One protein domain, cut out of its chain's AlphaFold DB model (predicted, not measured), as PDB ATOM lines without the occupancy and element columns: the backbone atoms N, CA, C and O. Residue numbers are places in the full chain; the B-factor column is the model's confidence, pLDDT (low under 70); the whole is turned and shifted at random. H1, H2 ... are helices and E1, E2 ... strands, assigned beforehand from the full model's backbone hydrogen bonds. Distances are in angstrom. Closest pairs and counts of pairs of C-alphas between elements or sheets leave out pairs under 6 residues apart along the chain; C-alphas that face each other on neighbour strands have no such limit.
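This is residues 86 to 173 of the 389 residues of the protein "SET domain-containing protein" of Zasmidium cellare ATCC 36951 (UniProt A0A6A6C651). What is the main picture? One long helix, H4, makes the long axis, with H1 and H3 crossing it at steep angles and a small strand hairpin, E1 and E2, at its C-terminal end. H2 sits off to the side, and residues 133 to 138 stick out as a loop. What is it made of? The printed part has 88 residues, mostly helix, in the order H1, H2, H3, H4, E1, E2; the two strands, E1 - E2, are antiparallel. It is compact, with a radius of gyration of the C-alphas of 13.3 A and spans of 39 by 27 by 22 A.

Where are the strands? E1 is residues 162 to 164 and E2 residues 170 to 172, whose last C-alpha is at (458.210, 257.527, 387.833). Where are the helices? H4 is residues 141 to 161, 30.6 A long, from C-alpha 141 at (470.007, 258.552, 417.034). H1 is residues 92 to 100, 14.1 A; H2 is 104 to 111, 10.3 A; H3 is 123 to 130, 10.5 A.

How do the strands pair? In the hairpin E1 and E2, N 163 and O 171 are 2.8 A apart, within hydrogen-bond range; residues 86 to 87 also pair with 170 to 171 of E2, antiparallel. What touches H4? H1 touches residues 151 to 159 alone, about perpendicular at 75 degrees, closest C-alphas Leu 92 and Met 155 at 5.6 A. H3 touches residues 148 to 156 alone, a steep tilt of 64 degrees, opposite ways, closest C-alphas Leu 123 and Val 152 at 5.6 A. Where is H2, and are the helix backbones in range? H2 is close to but not clearly touching H4, closest C-alphas Asp 111 and Thr 157 at 7.9 A. Every O i to N i+4 pair is within hydrogen-bond range in H2, H3 and H4; H1 has 2 of 5, beside 5 of 6 O i to N i+3 pairs.

Is it whole, and how large? The printed part has no cut, and its farthest C-alphas, Glu 140 and Ser 166, are 40.3 A apart. Which link is long, and where is confidence low? H2 to H3 is a long link of 11 residues; pLDDT is under 70 at residues 133 to 142, of which 141 to 142 belong to H4.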
ATOM      1  N   LYS A  86     458.620 263.229 389.867       96.56
ATOM      2  CA  LYS A  86     459.739 263.558 388.979       96.56
ATOM      3  C   LYS A  86     460.841 264.317 389.708       96.56
ATOM      4  O   LYS A  86     460.551 265.074 390.636       96.56
ATOM      5  N   ILE A  87     462.069 264.171 389.225       97.25
ATOM      6  CA  ILE A  87     463.242 264.940 389.652       97.25
ATOM      7  C   ILE A  87     463.890 265.628 388.440       97.25
ATOM      8  O   ILE A  87     463.817 265.100 387.329       97.25
ATOM      9  N   PRO A  88     464.476 266.827 388.608       96.06
ATOM     10  CA  PRO A  88     464.954 267.637 387.484       96.06
ATOM     11  C   PRO A  88     466.268 267.138 386.871       96.06
ATOM     12  O   PRO A  88     466.560 267.468 385.726       96.06
ATOM     13  N   THR A  89     467.053 266.375 387.627       94.38
ATOM     14  CA  THR A  89     468.369 265.849 387.249       94.38
ATOM     15  C   THR A  89     468.517 264.431 387.790       94.38
ATOM     16  O   THR A  89     467.787 264.031 388.698       94.38
ATOM     17  N   ASN A  90     469.483 263.668 387.271       93.12
ATOM     18  CA  ASN A  90     469.816 262.334 387.777       93.12
ATOM     19  C   ASN A  90     470.604 262.402 389.104       93.12
ATOM     20  O   ASN A  90     471.769 262.023 389.186       93.12
ATOM     21  N   GLN A  91     469.965 262.953 390.133       93.19
ATOM     22  CA  GLN A  91     470.465 263.079 391.499       93.19
ATOM     23  C   GLN A  91     469.421 262.475 392.437       93.19
ATOM     24  O   GLN A  91     468.435 263.121 392.782       93.19
ATOM     25  N   LEU A  92     469.609 261.205 392.804       94.25
ATOM     26  CA  LEU A  92     468.557 260.391 393.424       94.25
ATOM     27  C   LEU A  92     468.030 260.963 394.743       94.25
ATOM     28  O   LEU A  92     466.831 260.881 394.968       94.25
ATOM     29  N   TYR A  93     468.867 261.619 395.552       92.50
ATOM     30  CA  TYR A  93     468.444 262.261 396.807       92.50
ATOM     31  C   TYR A  93     467.336 263.314 396.607       92.50
ATOM     32  O   TYR A  93     466.538 263.572 397.506       92.50
ATOM     33  N   LEU A  94     467.211 263.894 395.404       95.56
ATOM     34  CA  LEU A  94     466.148 264.852 395.085       95.56
ATOM     35  C   LEU A  94     464.749 264.222 395.071       95.56
ATOM     36  O   LEU A  94     463.764 264.962 395.045       95.56
ATOM     37  N   VAL A  95     464.633 262.889 395.066       96.94
ATOM     38  CA  VAL A  95     463.339 262.193 395.045       96.94
ATOM     39  C   VAL A  95     462.594 262.293 396.375       96.94
ATOM     40  O   VAL A  95     461.364 262.224 396.387       96.94
ATOM     41  N   TRP A  96     463.316 262.505 397.480       95.75
ATOM     42  CA  TRP A  96     462.748 262.507 398.825       95.75
ATOM     43  C   TRP A  96     461.647 263.553 398.992       95.75
ATOM     44  O   TRP A  96     460.522 263.235 399.368       95.75
ATOM     45  N   GLY A  97     461.927 264.801 398.611       94.69
ATOM     46  CA  GLY A  97     460.951 265.889 398.690       94.69
ATOM     47  C   GLY A  97     459.645 265.588 397.933       94.69
ATOM     48  O   GLY A  97     458.568 265.721 398.519       94.69
ATOM     49  N   PRO A  98     459.694 265.213 396.638       96.94
ATOM     50  CA  PRO A  98     458.531 264.735 395.892       96.94
ATOM     51  C   PRO A  98     457.805 263.557 396.549       96.94
ATOM     52  O   PRO A  98     456.581 263.606 396.630       96.94
ATOM     53  N   TYR A  99     458.529 262.549 397.047       97.31
ATOM     54  CA  TYR A  99     457.937 261.392 397.727       97.31
ATOM     55  C   TYR A  99     457.161 261.801 398.987       97.31
ATOM     56  O   TYR A  99     456.005 261.414 399.158       97.31
ATOM     57  N   CYS A 100     457.734 262.660 399.833       95.25
ATOM     58  CA  CYS A 100     457.083 263.140 401.054       95.25
ATOM     59  C   CYS A 100     455.772 263.895 400.787       95.25
ATOM     60  O   CYS A 100     454.884 263.881 401.638       95.25
ATOM     61  N   ARG A 101     455.637 264.518 399.608       96.75
ATOM     62  CA  ARG A 101     454.430 265.246 399.180       96.75
ATOM     63  C   ARG A 101     453.348 264.365 398.553       96.75
ATOM     64  O   ARG A 101     452.256 264.876 398.318       96.75
ATOM     65  N   LEU A 102     453.630 263.092 398.268       96.94
ATOM     66  CA  LEU A 102     452.629 262.164 397.746       96.94
ATOM     67  C   LEU A 102     451.518 261.918 398.775       96.94
ATOM     68  O   LEU A 102     451.778 261.780 399.974       96.94
ATOM     69  N   GLY A 103     450.280 261.799 398.295       97.25
ATOM     70  CA  GLY A 103     449.164 261.322 399.106       97.25
ATOM     71  C   GLY A 103     449.305 259.840 399.469       97.25
ATOM     72  O   GLY A 103     450.090 259.103 398.874       97.25
ATOM     73  N   ASN A 104     448.499 259.361 400.421       96.38
ATOM     74  CA  ASN A 104     448.578 257.971 400.900       96.38
ATOM     75  C   ASN A 104     448.419 256.934 399.775       96.38
ATOM     76  O   ASN A 104     449.125 255.931 399.749       96.38
ATOM     77  N   ASP A 105     447.507 257.173 398.832       95.94
ATOM     78  CA  ASP A 105     447.251 256.262 397.713       95.94
ATOM     79  C   ASP A 105     448.422 256.228 396.722       95.94
ATOM     80  O   ASP A 105     448.765 255.169 396.200       95.94
ATOM     81  N   GLU A 106     449.053 257.376 396.494       96.38
ATOM     82  CA  GLU A 106     450.218 257.527 395.624       96.38
ATOM     83  C   GLU A 106     451.461 256.884 396.248       96.38
ATOM     84  O   GLU A 106     452.170 256.146 395.564       96.38
ATOM     85  N   LYS A 107     451.678 257.073 397.558       96.75
ATOM     86  CA  LYS A 107     452.727 256.363 398.302       96.75
ATOM     87  C   LYS A 107     452.529 254.857 398.221       96.75
ATOM     88  O   LYS A 107     453.448 254.164 397.821       96.75
ATOM     89  N   ARG A 108     451.306 254.348 398.429       96.25
ATOM     90  CA  ARG A 108     451.019 252.911 398.249       96.25
ATOM     91  C   ARG A 108     451.357 252.402 396.844       96.25
ATOM     92  O   ARG A 108     451.820 251.273 396.714       96.25
ATOM     93  N   GLN A 109     451.128 253.196 395.795       95.12
ATOM     94  CA  GLN A 109     451.528 252.815 394.433       95.12
ATOM     95  C   GLN A 109     453.050 252.769 394.276       95.12
ATOM     96  O   GLN A 109     453.554 251.817 393.683       95.12
ATOM     97  N   PHE A 110     453.760 253.767 394.813       97.31
ATOM     98  CA  PHE A 110     455.222 253.831 394.823       97.31
ATOM     99  C   PHE A 110     455.831 252.667 395.613       97.31
ATOM    100  O   PHE A 110     456.667 251.939 395.094       97.31
ATOM    101  N   ASP A 111     455.375 252.459 396.846       96.00
ATOM    102  CA  ASP A 111     455.920 251.482 397.793       96.00
ATOM    103  C   ASP A 111     455.655 250.036 397.357       96.00
ATOM    104  O   ASP A 111     456.336 249.113 397.792       96.00
ATOM    105  N   ALA A 112     454.690 249.828 396.458       95.06
ATOM    106  CA  ALA A 112     454.450 248.535 395.835       95.06
ATOM    107  C   ALA A 112     455.416 248.227 394.673       95.06
ATOM    108  O   ALA A 112     455.313 247.141 394.091       95.06
ATOM    109  N   LEU A 113     456.255 249.172 394.235       96.00
ATOM    110  CA  LEU A 113     457.228 248.962 393.158       96.00
ATOM    111  C   LEU A 113     458.439 248.163 393.639       96.00
ATOM    112  O   LEU A 113     458.649 247.946 394.829       96.00
ATOM    113  N   TYR A 114     459.220 247.678 392.678       95.25
ATOM    114  CA  TYR A 114     460.392 246.867 392.970       95.25
ATOM    115  C   TYR A 114     461.497 247.718 393.601       95.25
ATOM    116  O   TYR A 114     461.886 248.743 393.044       95.25
ATOM    117  N   PHE A 115     462.019 247.278 394.740       94.62
ATOM    118  CA  PHE A 115     463.205 247.854 395.359       94.62
ATOM    119  C   PHE A 115     464.418 246.977 395.054       94.62
ATOM    120  O   PHE A 115     464.351 245.751 395.162       94.62
ATOM    121  N   TRP A 116     465.534 247.619 394.722       93.12
ATOM    122  CA  TRP A 116     466.834 246.972 394.645       93.12
ATOM    123  C   TRP A 116     467.908 247.920 395.156       93.12
ATOM    124  O   TRP A 116     468.023 249.060 394.697       93.12
ATOM    125  N   GLU A 117     468.709 247.426 396.092       85.69
ATOM    126  CA  GLU A 117     469.859 248.153 396.600       85.69
ATOM    127  C   GLU A 117     471.047 247.943 395.661       85.69
ATOM    128  O   GLU A 117     471.751 246.934 395.688       85.69
ATOM    129  N   ASN A 118     471.252 248.907 394.769       84.88
ATOM    130  CA  ASN A 118     472.418 248.903 393.907       84.88
ATOM    131  C   ASN A 118     473.636 249.414 394.690       84.88
ATOM    132  O   ASN A 118     473.804 250.621 394.876       84.88
ATOM    133  N   ASN A 119     474.515 248.487 395.071       81.38
ATOM    134  CA  ASN A 119     475.743 248.763 395.825       81.38
ATOM    135  C   ASN A 119     476.690 249.774 395.149       81.38
ATOM    136  O   ASN A 119     477.555 250.334 395.816       81.38
ATOM    137  N   GLN A 120     476.543 250.037 393.847       82.62
ATOM    138  CA  GLN A 120     477.343 251.036 393.129       82.62
ATOM    139  C   GLN A 120     476.848 252.478 393.332       82.62
ATOM    140  O   GLN A 120     477.530 253.414 392.924       82.62
ATOM    141  N   LEU A 121     475.664 252.688 393.921       83.00
ATOM    142  CA  LEU A 121     475.065 254.019 394.077       83.00
ATOM    143  C   LEU A 121     475.376 254.703 395.416       83.00
ATOM    144  O   LEU A 121     475.009 255.864 395.573       83.00
ATOM    145  N   HIS A 122     476.023 254.015 396.366       88.62
ATOM    146  CA  HIS A 122     476.365 254.544 397.700       88.62
ATOM    147  C   HIS A 122     475.207 255.320 398.370       88.62
ATOM    148  O   HIS A 122     475.387 256.423 398.889       88.62
ATOM    149  N   LEU A 123     473.994 254.751 398.325       89.62
ATOM    150  CA  LEU A 123     472.755 255.441 398.706       89.62
ATOM    151  C   LEU A 123     472.747 255.898 400.167       89.62
ATOM    152  O   LEU A 123     472.273 256.993 400.452       89.62
ATOM    153  N   GLU A 124     473.297 255.100 401.081       89.50
ATOM    154  CA  GLU A 124     473.387 255.469 402.497       89.50
ATOM    155  C   GLU A 124     474.244 256.726 402.699       89.50
ATOM    156  O   GLU A 124     473.823 257.671 403.365       89.50
ATOM    157  N   GLN A 125     475.409 256.791 402.047       88.88
ATOM    158  CA  GLN A 125     476.285 257.962 402.109       88.88
ATOM    159  C   GLN A 125     475.588 259.208 401.546       88.88
ATOM    160  O   GLN A 125     475.676 260.285 402.133       88.88
ATOM    161  N   ALA A 126     474.875 259.066 400.425       88.62
ATOM    162  CA  ALA A 126     474.085 260.157 399.864       88.62
ATOM    163  C   ALA A 126     472.964 260.595 400.820       88.62
ATOM    164  O   ALA A 126     472.717 261.791 400.963       88.62
ATOM    165  N   SER A 127     472.318 259.643 401.500       88.81
ATOM    166  CA  SER A 127     471.280 259.921 402.491       88.81
ATOM    167  C   SER A 127     471.830 260.762 403.641       88.81
ATOM    168  O   SER A 127     471.356 261.875 403.851       88.81
ATOM    169  N   ARG A 128     472.905 260.306 404.296       88.69
ATOM    170  CA  ARG A 128     473.539 261.028 405.413       88.69
ATOM    171  C   ARG A 128     474.009 262.434 405.029       88.69
ATOM    172  O   ARG A 128     473.960 263.340 405.846       88.69
ATOM    173  N   MET A 129     474.445 262.628 403.782       87.06
ATOM    174  CA  MET A 129     474.963 263.916 403.312       87.06
ATOM    175  C   MET A 129     473.879 264.938 402.945       87.06
ATOM    176  O   MET A 129     474.121 266.135 403.065       87.06
ATOM    177  N   PHE A 130     472.728 264.493 402.435       85.25
ATOM    178  CA  PHE A 130     471.723 265.392 401.845       85.25
ATOM    179  C   PHE A 130     470.377 265.415 402.569       85.25
ATOM    180  O   PHE A 130     469.561 266.289 402.277       85.25
ATOM    181  N   LEU A 131     470.116 264.452 403.453       81.69
ATOM    182  CA  LEU A 131     468.877 264.382 404.222       81.69
ATOM    183  C   LEU A 131     468.977 265.124 405.550       81.69
ATOM    184  O   LEU A 131     468.019 265.777 405.955       81.69
ATOM    185  N   LEU A 132     470.124 264.993 406.214       72.25
ATOM    186  CA  LEU A 132     470.346 265.500 407.557       72.25
ATOM    187  C   LEU A 132     471.013 266.870 407.487       72.25
ATOM    188  O   LEU A 132     471.989 267.059 406.759       72.25
ATOM    189  N   ASP A 133     470.493 267.821 408.258       67.75
ATOM    190  CA  ASP A 133     471.254 269.014 408.597       67.75
ATOM    191  C   ASP A 133     472.160 268.646 409.782       67.75
ATOM    192  O   ASP A 133     471.645 268.366 410.863       67.75
ATOM    193  N   PRO A 134     473.496 268.634 409.623       61.41
ATOM    194  CA  PRO A 134     474.412 268.281 410.707       61.41
ATOM    195  C   PRO A 134     474.369 269.262 411.892       61.41
ATOM    196  O   PRO A 134     475.074 269.050 412.876       61.41
ATOM    197  N   THR A 135     473.595 270.348 411.798       63.31
ATOM    198  CA  THR A 135     473.366 271.305 412.886       63.31
ATOM    199  C   THR A 135     472.058 271.079 413.651       63.31
ATOM    200  O   THR A 135     471.823 271.761 414.650       63.31
ATOM    201  N   ASP A 136     471.220 270.128 413.225       64.81
ATOM    202  CA  ASP A 136     469.960 269.800 413.893       64.81
ATOM    203  C   ASP A 136     470.184 268.752 415.000       64.81
ATOM    204  O   ASP A 136     470.061 267.548 414.792       64.81
ATOM    205  N   GLU A 137     470.543 269.218 416.201       61.62
ATOM    206  CA  GLU A 137     470.772 268.374 417.390       61.62
ATOM    207  C   GLU A 137     469.474 267.752 417.968       61.62
ATOM    208  O   GLU A 137     469.512 267.128 419.029       61.62
ATOM    209  N   ALA A 138     468.314 267.948 417.324       62.91
ATOM    210  CA  ALA A 138     467.003 267.546 417.842       62.91
ATOM    211  C   ALA A 138     466.537 266.139 417.420       62.91
ATOM    212  O   ALA A 138     465.490 265.698 417.897       62.91
ATOM    213  N   ILE A 139     467.264 265.444 416.539       65.38
ATOM    214  CA  ILE A 139     466.914 264.089 416.083       65.38
ATOM    215  C   ILE A 139     467.610 263.061 416.987       65.38
ATOM    216  O   ILE A 139     468.833 263.073 417.120       65.38
ATOM    217  N   GLU A 140     466.840 262.180 417.632       65.88
ATOM    218  CA  GLU A 140     467.406 261.061 418.396       65.88
ATOM    219  C   GLU A 140     468.108 260.070 417.450       65.88
ATOM    220  O   GLU A 140     467.674 259.868 416.317       65.88
ATOM    221  N   SER A 141     469.185 259.417 417.902       67.25
ATOM    222  CA  SER A 141     470.007 258.552 417.034       67.25
ATOM    223  C   SER A 141     469.226 257.408 416.381       67.25
ATOM    224  O   SER A 141     469.540 257.005 415.264       67.25
ATOM    225  N   ASP A 142     468.219 256.880 417.077       67.50
ATOM    226  CA  ASP A 142     467.399 255.776 416.571       67.50
ATOM    227  C   ASP A 142     466.406 256.264 415.495       67.50
ATOM    228  O   ASP A 142     466.199 255.574 414.494       67.50
ATOM    229  N   ASP A 143     465.873 257.485 415.639       80.44
ATOM    230  CA  ASP A 143     465.018 258.136 414.635       80.44
ATOM    231  C   ASP A 143     465.817 258.510 413.372       80.44
ATOM    232  O   ASP A 143     465.291 258.477 412.256       80.44
ATOM    233  N   GLU A 144     467.104 258.845 413.532       82.19
ATOM    234  CA  GLU A 144     468.012 259.142 412.420       82.19
ATOM    235  C   GLU A 144     468.214 257.917 411.515       82.19
ATOM    236  O   GLU A 144     468.062 258.012 410.294       82.19
ATOM    237  N   GLU A 145     468.526 256.758 412.095       86.50
ATOM    238  CA  GLU A 145     468.781 255.531 411.333       86.50
ATOM    239  C   GLU A 145     467.522 255.026 410.608       86.50
ATOM    240  O   GLU A 145     467.601 254.610 409.447       86.50
ATOM    241  N   GLU A 146     466.340 255.118 411.232       89.00
ATOM    242  CA  GLU A 146     465.074 254.775 410.569       89.00
ATOM    243  C   GLU A 146     464.790 255.709 409.381       89.00
ATOM    244  O   GLU A 146     464.437 255.258 408.284       89.00
ATOM    245  N   LEU A 147     465.017 257.013 409.561       87.88
ATOM    246  CA  LEU A 147     464.838 258.008 408.509       87.88
ATOM    247  C   LEU A 147     465.818 257.794 407.342       87.88
ATOM    248  O   LEU A 147     465.430 257.904 406.173       87.88
ATOM    249  N   ILE A 148     467.075 257.450 407.637       90.75
ATOM    250  CA  ILE A 148     468.082 257.113 406.624       90.75
ATOM    251  C   ILE A 148     467.651 255.879 405.834       90.75
ATOM    252  O   ILE A 148     467.697 255.918 404.599       90.75
ATOM    253  N   ALA A 149     467.231 254.810 406.514       92.31
ATOM    254  CA  ALA A 149     466.802 253.571 405.873       92.31
ATOM    255  C   ALA A 149     465.615 253.813 404.929       92.31
ATOM    256  O   ALA A 149     465.607 253.338 403.789       92.31
ATOM    257  N   GLU A 150     464.648 254.622 405.360       93.31
ATOM    258  CA  GLU A 150     463.502 255.002 404.540       93.31
ATOM    259  C   GLU A 150     463.925 255.836 403.319       93.31
ATOM    260  O   GLU A 150     463.500 255.569 402.191       93.31
ATOM    261  N   HIS A 151     464.831 256.802 403.486       93.62
ATOM    262  CA  HIS A 151     465.344 257.586 402.363       93.62
ATOM    263  C   HIS A 151     466.132 256.728 401.357       93.62
ATOM    264  O   HIS A 151     465.946 256.878 400.144       93.62
ATOM    265  N   VAL A 152     466.945 255.773 401.828       94.62
ATOM    266  CA  VAL A 152     467.633 254.783 400.980       94.62
ATOM    267  C   VAL A 152     466.625 253.933 400.211       94.62
ATOM    268  O   VAL A 152     466.772 253.762 398.997       94.62
ATOM    269  N   ARG A 153     465.562 253.456 400.872       95.94
ATOM    270  CA  ARG A 153     464.488 252.686 400.231       95.94
ATOM    271  C   ARG A 153     463.827 253.476 399.105       95.94
ATOM    272  O   ARG A 153     463.651 252.945 398.003       95.94
ATOM    273  N   VAL A 154     463.484 254.742 399.344       96.69
ATOM    274  CA  VAL A 154     462.862 255.607 398.330       96.69
ATOM    275  C   VAL A 154     463.826 255.852 397.165       96.69
ATOM    276  O   VAL A 154     463.429 255.696 396.006       96.69
ATOM    277  N   MET A 155     465.096 256.167 397.436       96.44
ATOM    278  CA  MET A 155     466.100 256.354 396.384       96.44
ATOM    279  C   MET A 155     466.313 255.085 395.554       96.44
ATOM    280  O   MET A 155     466.300 255.161 394.326       96.44
ATOM    281  N   GLY A 156     466.471 253.926 396.195       96.38
ATOM    282  CA  GLY A 156     466.682 252.644 395.518       96.38
ATOM    283  C   GLY A 156     465.472 252.218 394.688       96.38
ATOM    284  O   GLY A 156     465.625 251.818 393.535       96.38
ATOM    285  N   THR A 157     464.258 252.408 395.215       97.31
ATOM    286  CA  THR A 157     463.011 252.152 394.475       97.31
ATOM    287  C   THR A 157     462.924 253.060 393.254       97.31
ATOM    288  O   THR A 157     462.689 252.596 392.139       97.31
ATOM    289  N   PHE A 158     463.177 254.360 393.411       97.62
ATOM    290  CA  PHE A 158     463.154 255.277 392.276       97.62
ATOM    291  C   PHE A 158     464.241 254.942 391.247       97.62
ATOM    292  O   PHE A 158     463.968 254.946 390.048       97.62
ATOM    293  N   ALA A 159     465.452 254.586 391.685       96.12
ATOM    294  CA  ALA A 159     466.594 254.307 390.815       96.12
ATOM    295  C   ALA A 159     466.337 253.192 389.790       96.12
ATOM    296  O   ALA A 159     466.863 253.268 388.676       96.12
ATOM    297  N   VAL A 160     465.533 252.186 390.144       95.25
ATOM    298  CA  VAL A 160     465.262 251.019 389.285       95.25
ATOM    299  C   VAL A 160     463.901 251.047 388.585       95.25
ATOM    300  O   VAL A 160     463.626 250.159 387.787       95.25
ATOM    301  N   ASN A 161     463.073 252.070 388.827       96.81
ATOM    302  CA  ASN A 161     461.740 252.204 388.216       96.81
ATOM    303  C   ASN A 161     461.526 253.519 387.443       96.81
ATOM    304  O   ASN A 161     460.458 253.720 386.859       96.81
ATOM    305  N   ASN A 162     462.485 254.447 387.476       96.69
ATOM    306  CA  ASN A 162     462.358 255.723 386.775       96.69
ATOM    307  C   ASN A 162     462.588 255.590 385.260       96.69
ATOM    308  O   ASN A 162     463.210 254.646 384.780       96.69
ATOM    309  N   PHE A 163     462.100 256.588 384.531       96.50
ATOM    310  CA  PHE A 163     462.250 256.751 383.093       96.50
ATOM    311  C   PHE A 163     462.811 258.135 382.787       96.50
ATOM    312  O   PHE A 163     462.446 259.121 383.439       96.50
ATOM    313  N   GLU A 164     463.653 258.217 381.759       94.25
ATOM    314  CA  GLU A 164     464.163 259.493 381.269       94.25
ATOM    315  C   GLU A 164     463.035 260.341 380.661       94.25
ATOM    316  O   GLU A 164     462.198 259.879 379.883       94.25
ATOM    317  N   MET A 165     463.022 261.614 381.039       93.75
ATOM    318  CA  MET A 165     462.149 262.655 380.519       93.75
ATOM    319  C   MET A 165     462.984 263.707 379.775       93.75
ATOM    320  O   MET A 165     464.207 263.642 379.671       93.75
ATOM    321  N   SER A 166     462.332 264.745 379.255       88.69
ATOM    322  CA  SER A 166     463.041 265.832 378.577       88.69
ATOM    323  C   SER A 166     464.053 266.540 379.482       88.69
ATOM    324  O   SER A 166     463.768 266.835 380.641       88.69
ATOM    325  N   LYS A 167     465.192 266.924 378.891       87.31
ATOM    326  CA  LYS A 167     466.259 267.716 379.530       87.31
ATOM    327  C   LYS A 167     466.938 267.011 380.720       87.31
ATOM    328  O   LYS A 167     467.375 267.688 381.642       87.31
ATOM    329  N   GLY A 168     467.026 265.678 380.693       88.38
ATOM    330  CA  GLY A 168     467.721 264.890 381.722       88.38
ATOM    331  C   GLY A 168     466.958 264.752 383.044       88.38
ATOM    332  O   GLY A 168     467.518 264.268 384.028       88.38
ATOM    333  N   ALA A 169     465.692 265.177 383.076       95.19
ATOM    334  CA  ALA A 169     464.797 264.902 384.188       95.19
ATOM    335  C   ALA A 169     464.421 263.415 384.211       95.19
ATOM    336  O   ALA A 169     464.377 262.767 383.168       95.19
ATOM    337  N   LEU A 170     464.097 262.894 385.391       97.38
ATOM    338  CA  LEU A 170     463.638 261.517 385.572       97.38
ATOM    339  C   LEU A 170     462.232 261.517 386.164       97.38
ATOM    340  O   LEU A 170     461.918 262.336 387.030       97.38
ATOM    341  N   GLY A 171     461.393 260.589 385.718       97.44
ATOM    342  CA  GLY A 171     460.014 260.447 386.180       97.44
ATOM    343  C   GLY A 171     459.660 259.009 386.517       97.44
ATOM    344  O   GLY A 171     460.160 258.077 385.896       97.44
ATOM    345  N   LEU A 172     458.768 258.829 387.485       98.00
ATOM    346  CA  LEU A 172     458.210 257.527 387.833       98.00
ATOM    347  C   LEU A 172     456.812 257.380 387.232       98.00
ATOM    348  O   LEU A 172     455.951 258.224 387.474       98.00
ATOM    349  N   PHE A 173     456.570 256.294 386.501       97.19
ATOM    350  CA  PHE A 173     455.302 256.030 385.815       97.19
ATOM    351  C   PHE A 173     454.775 254.651 386.240       97.19
ATOM    352  O   PHE A 173     455.313 253.644 385.777       97.19
TER     353      PHE A 173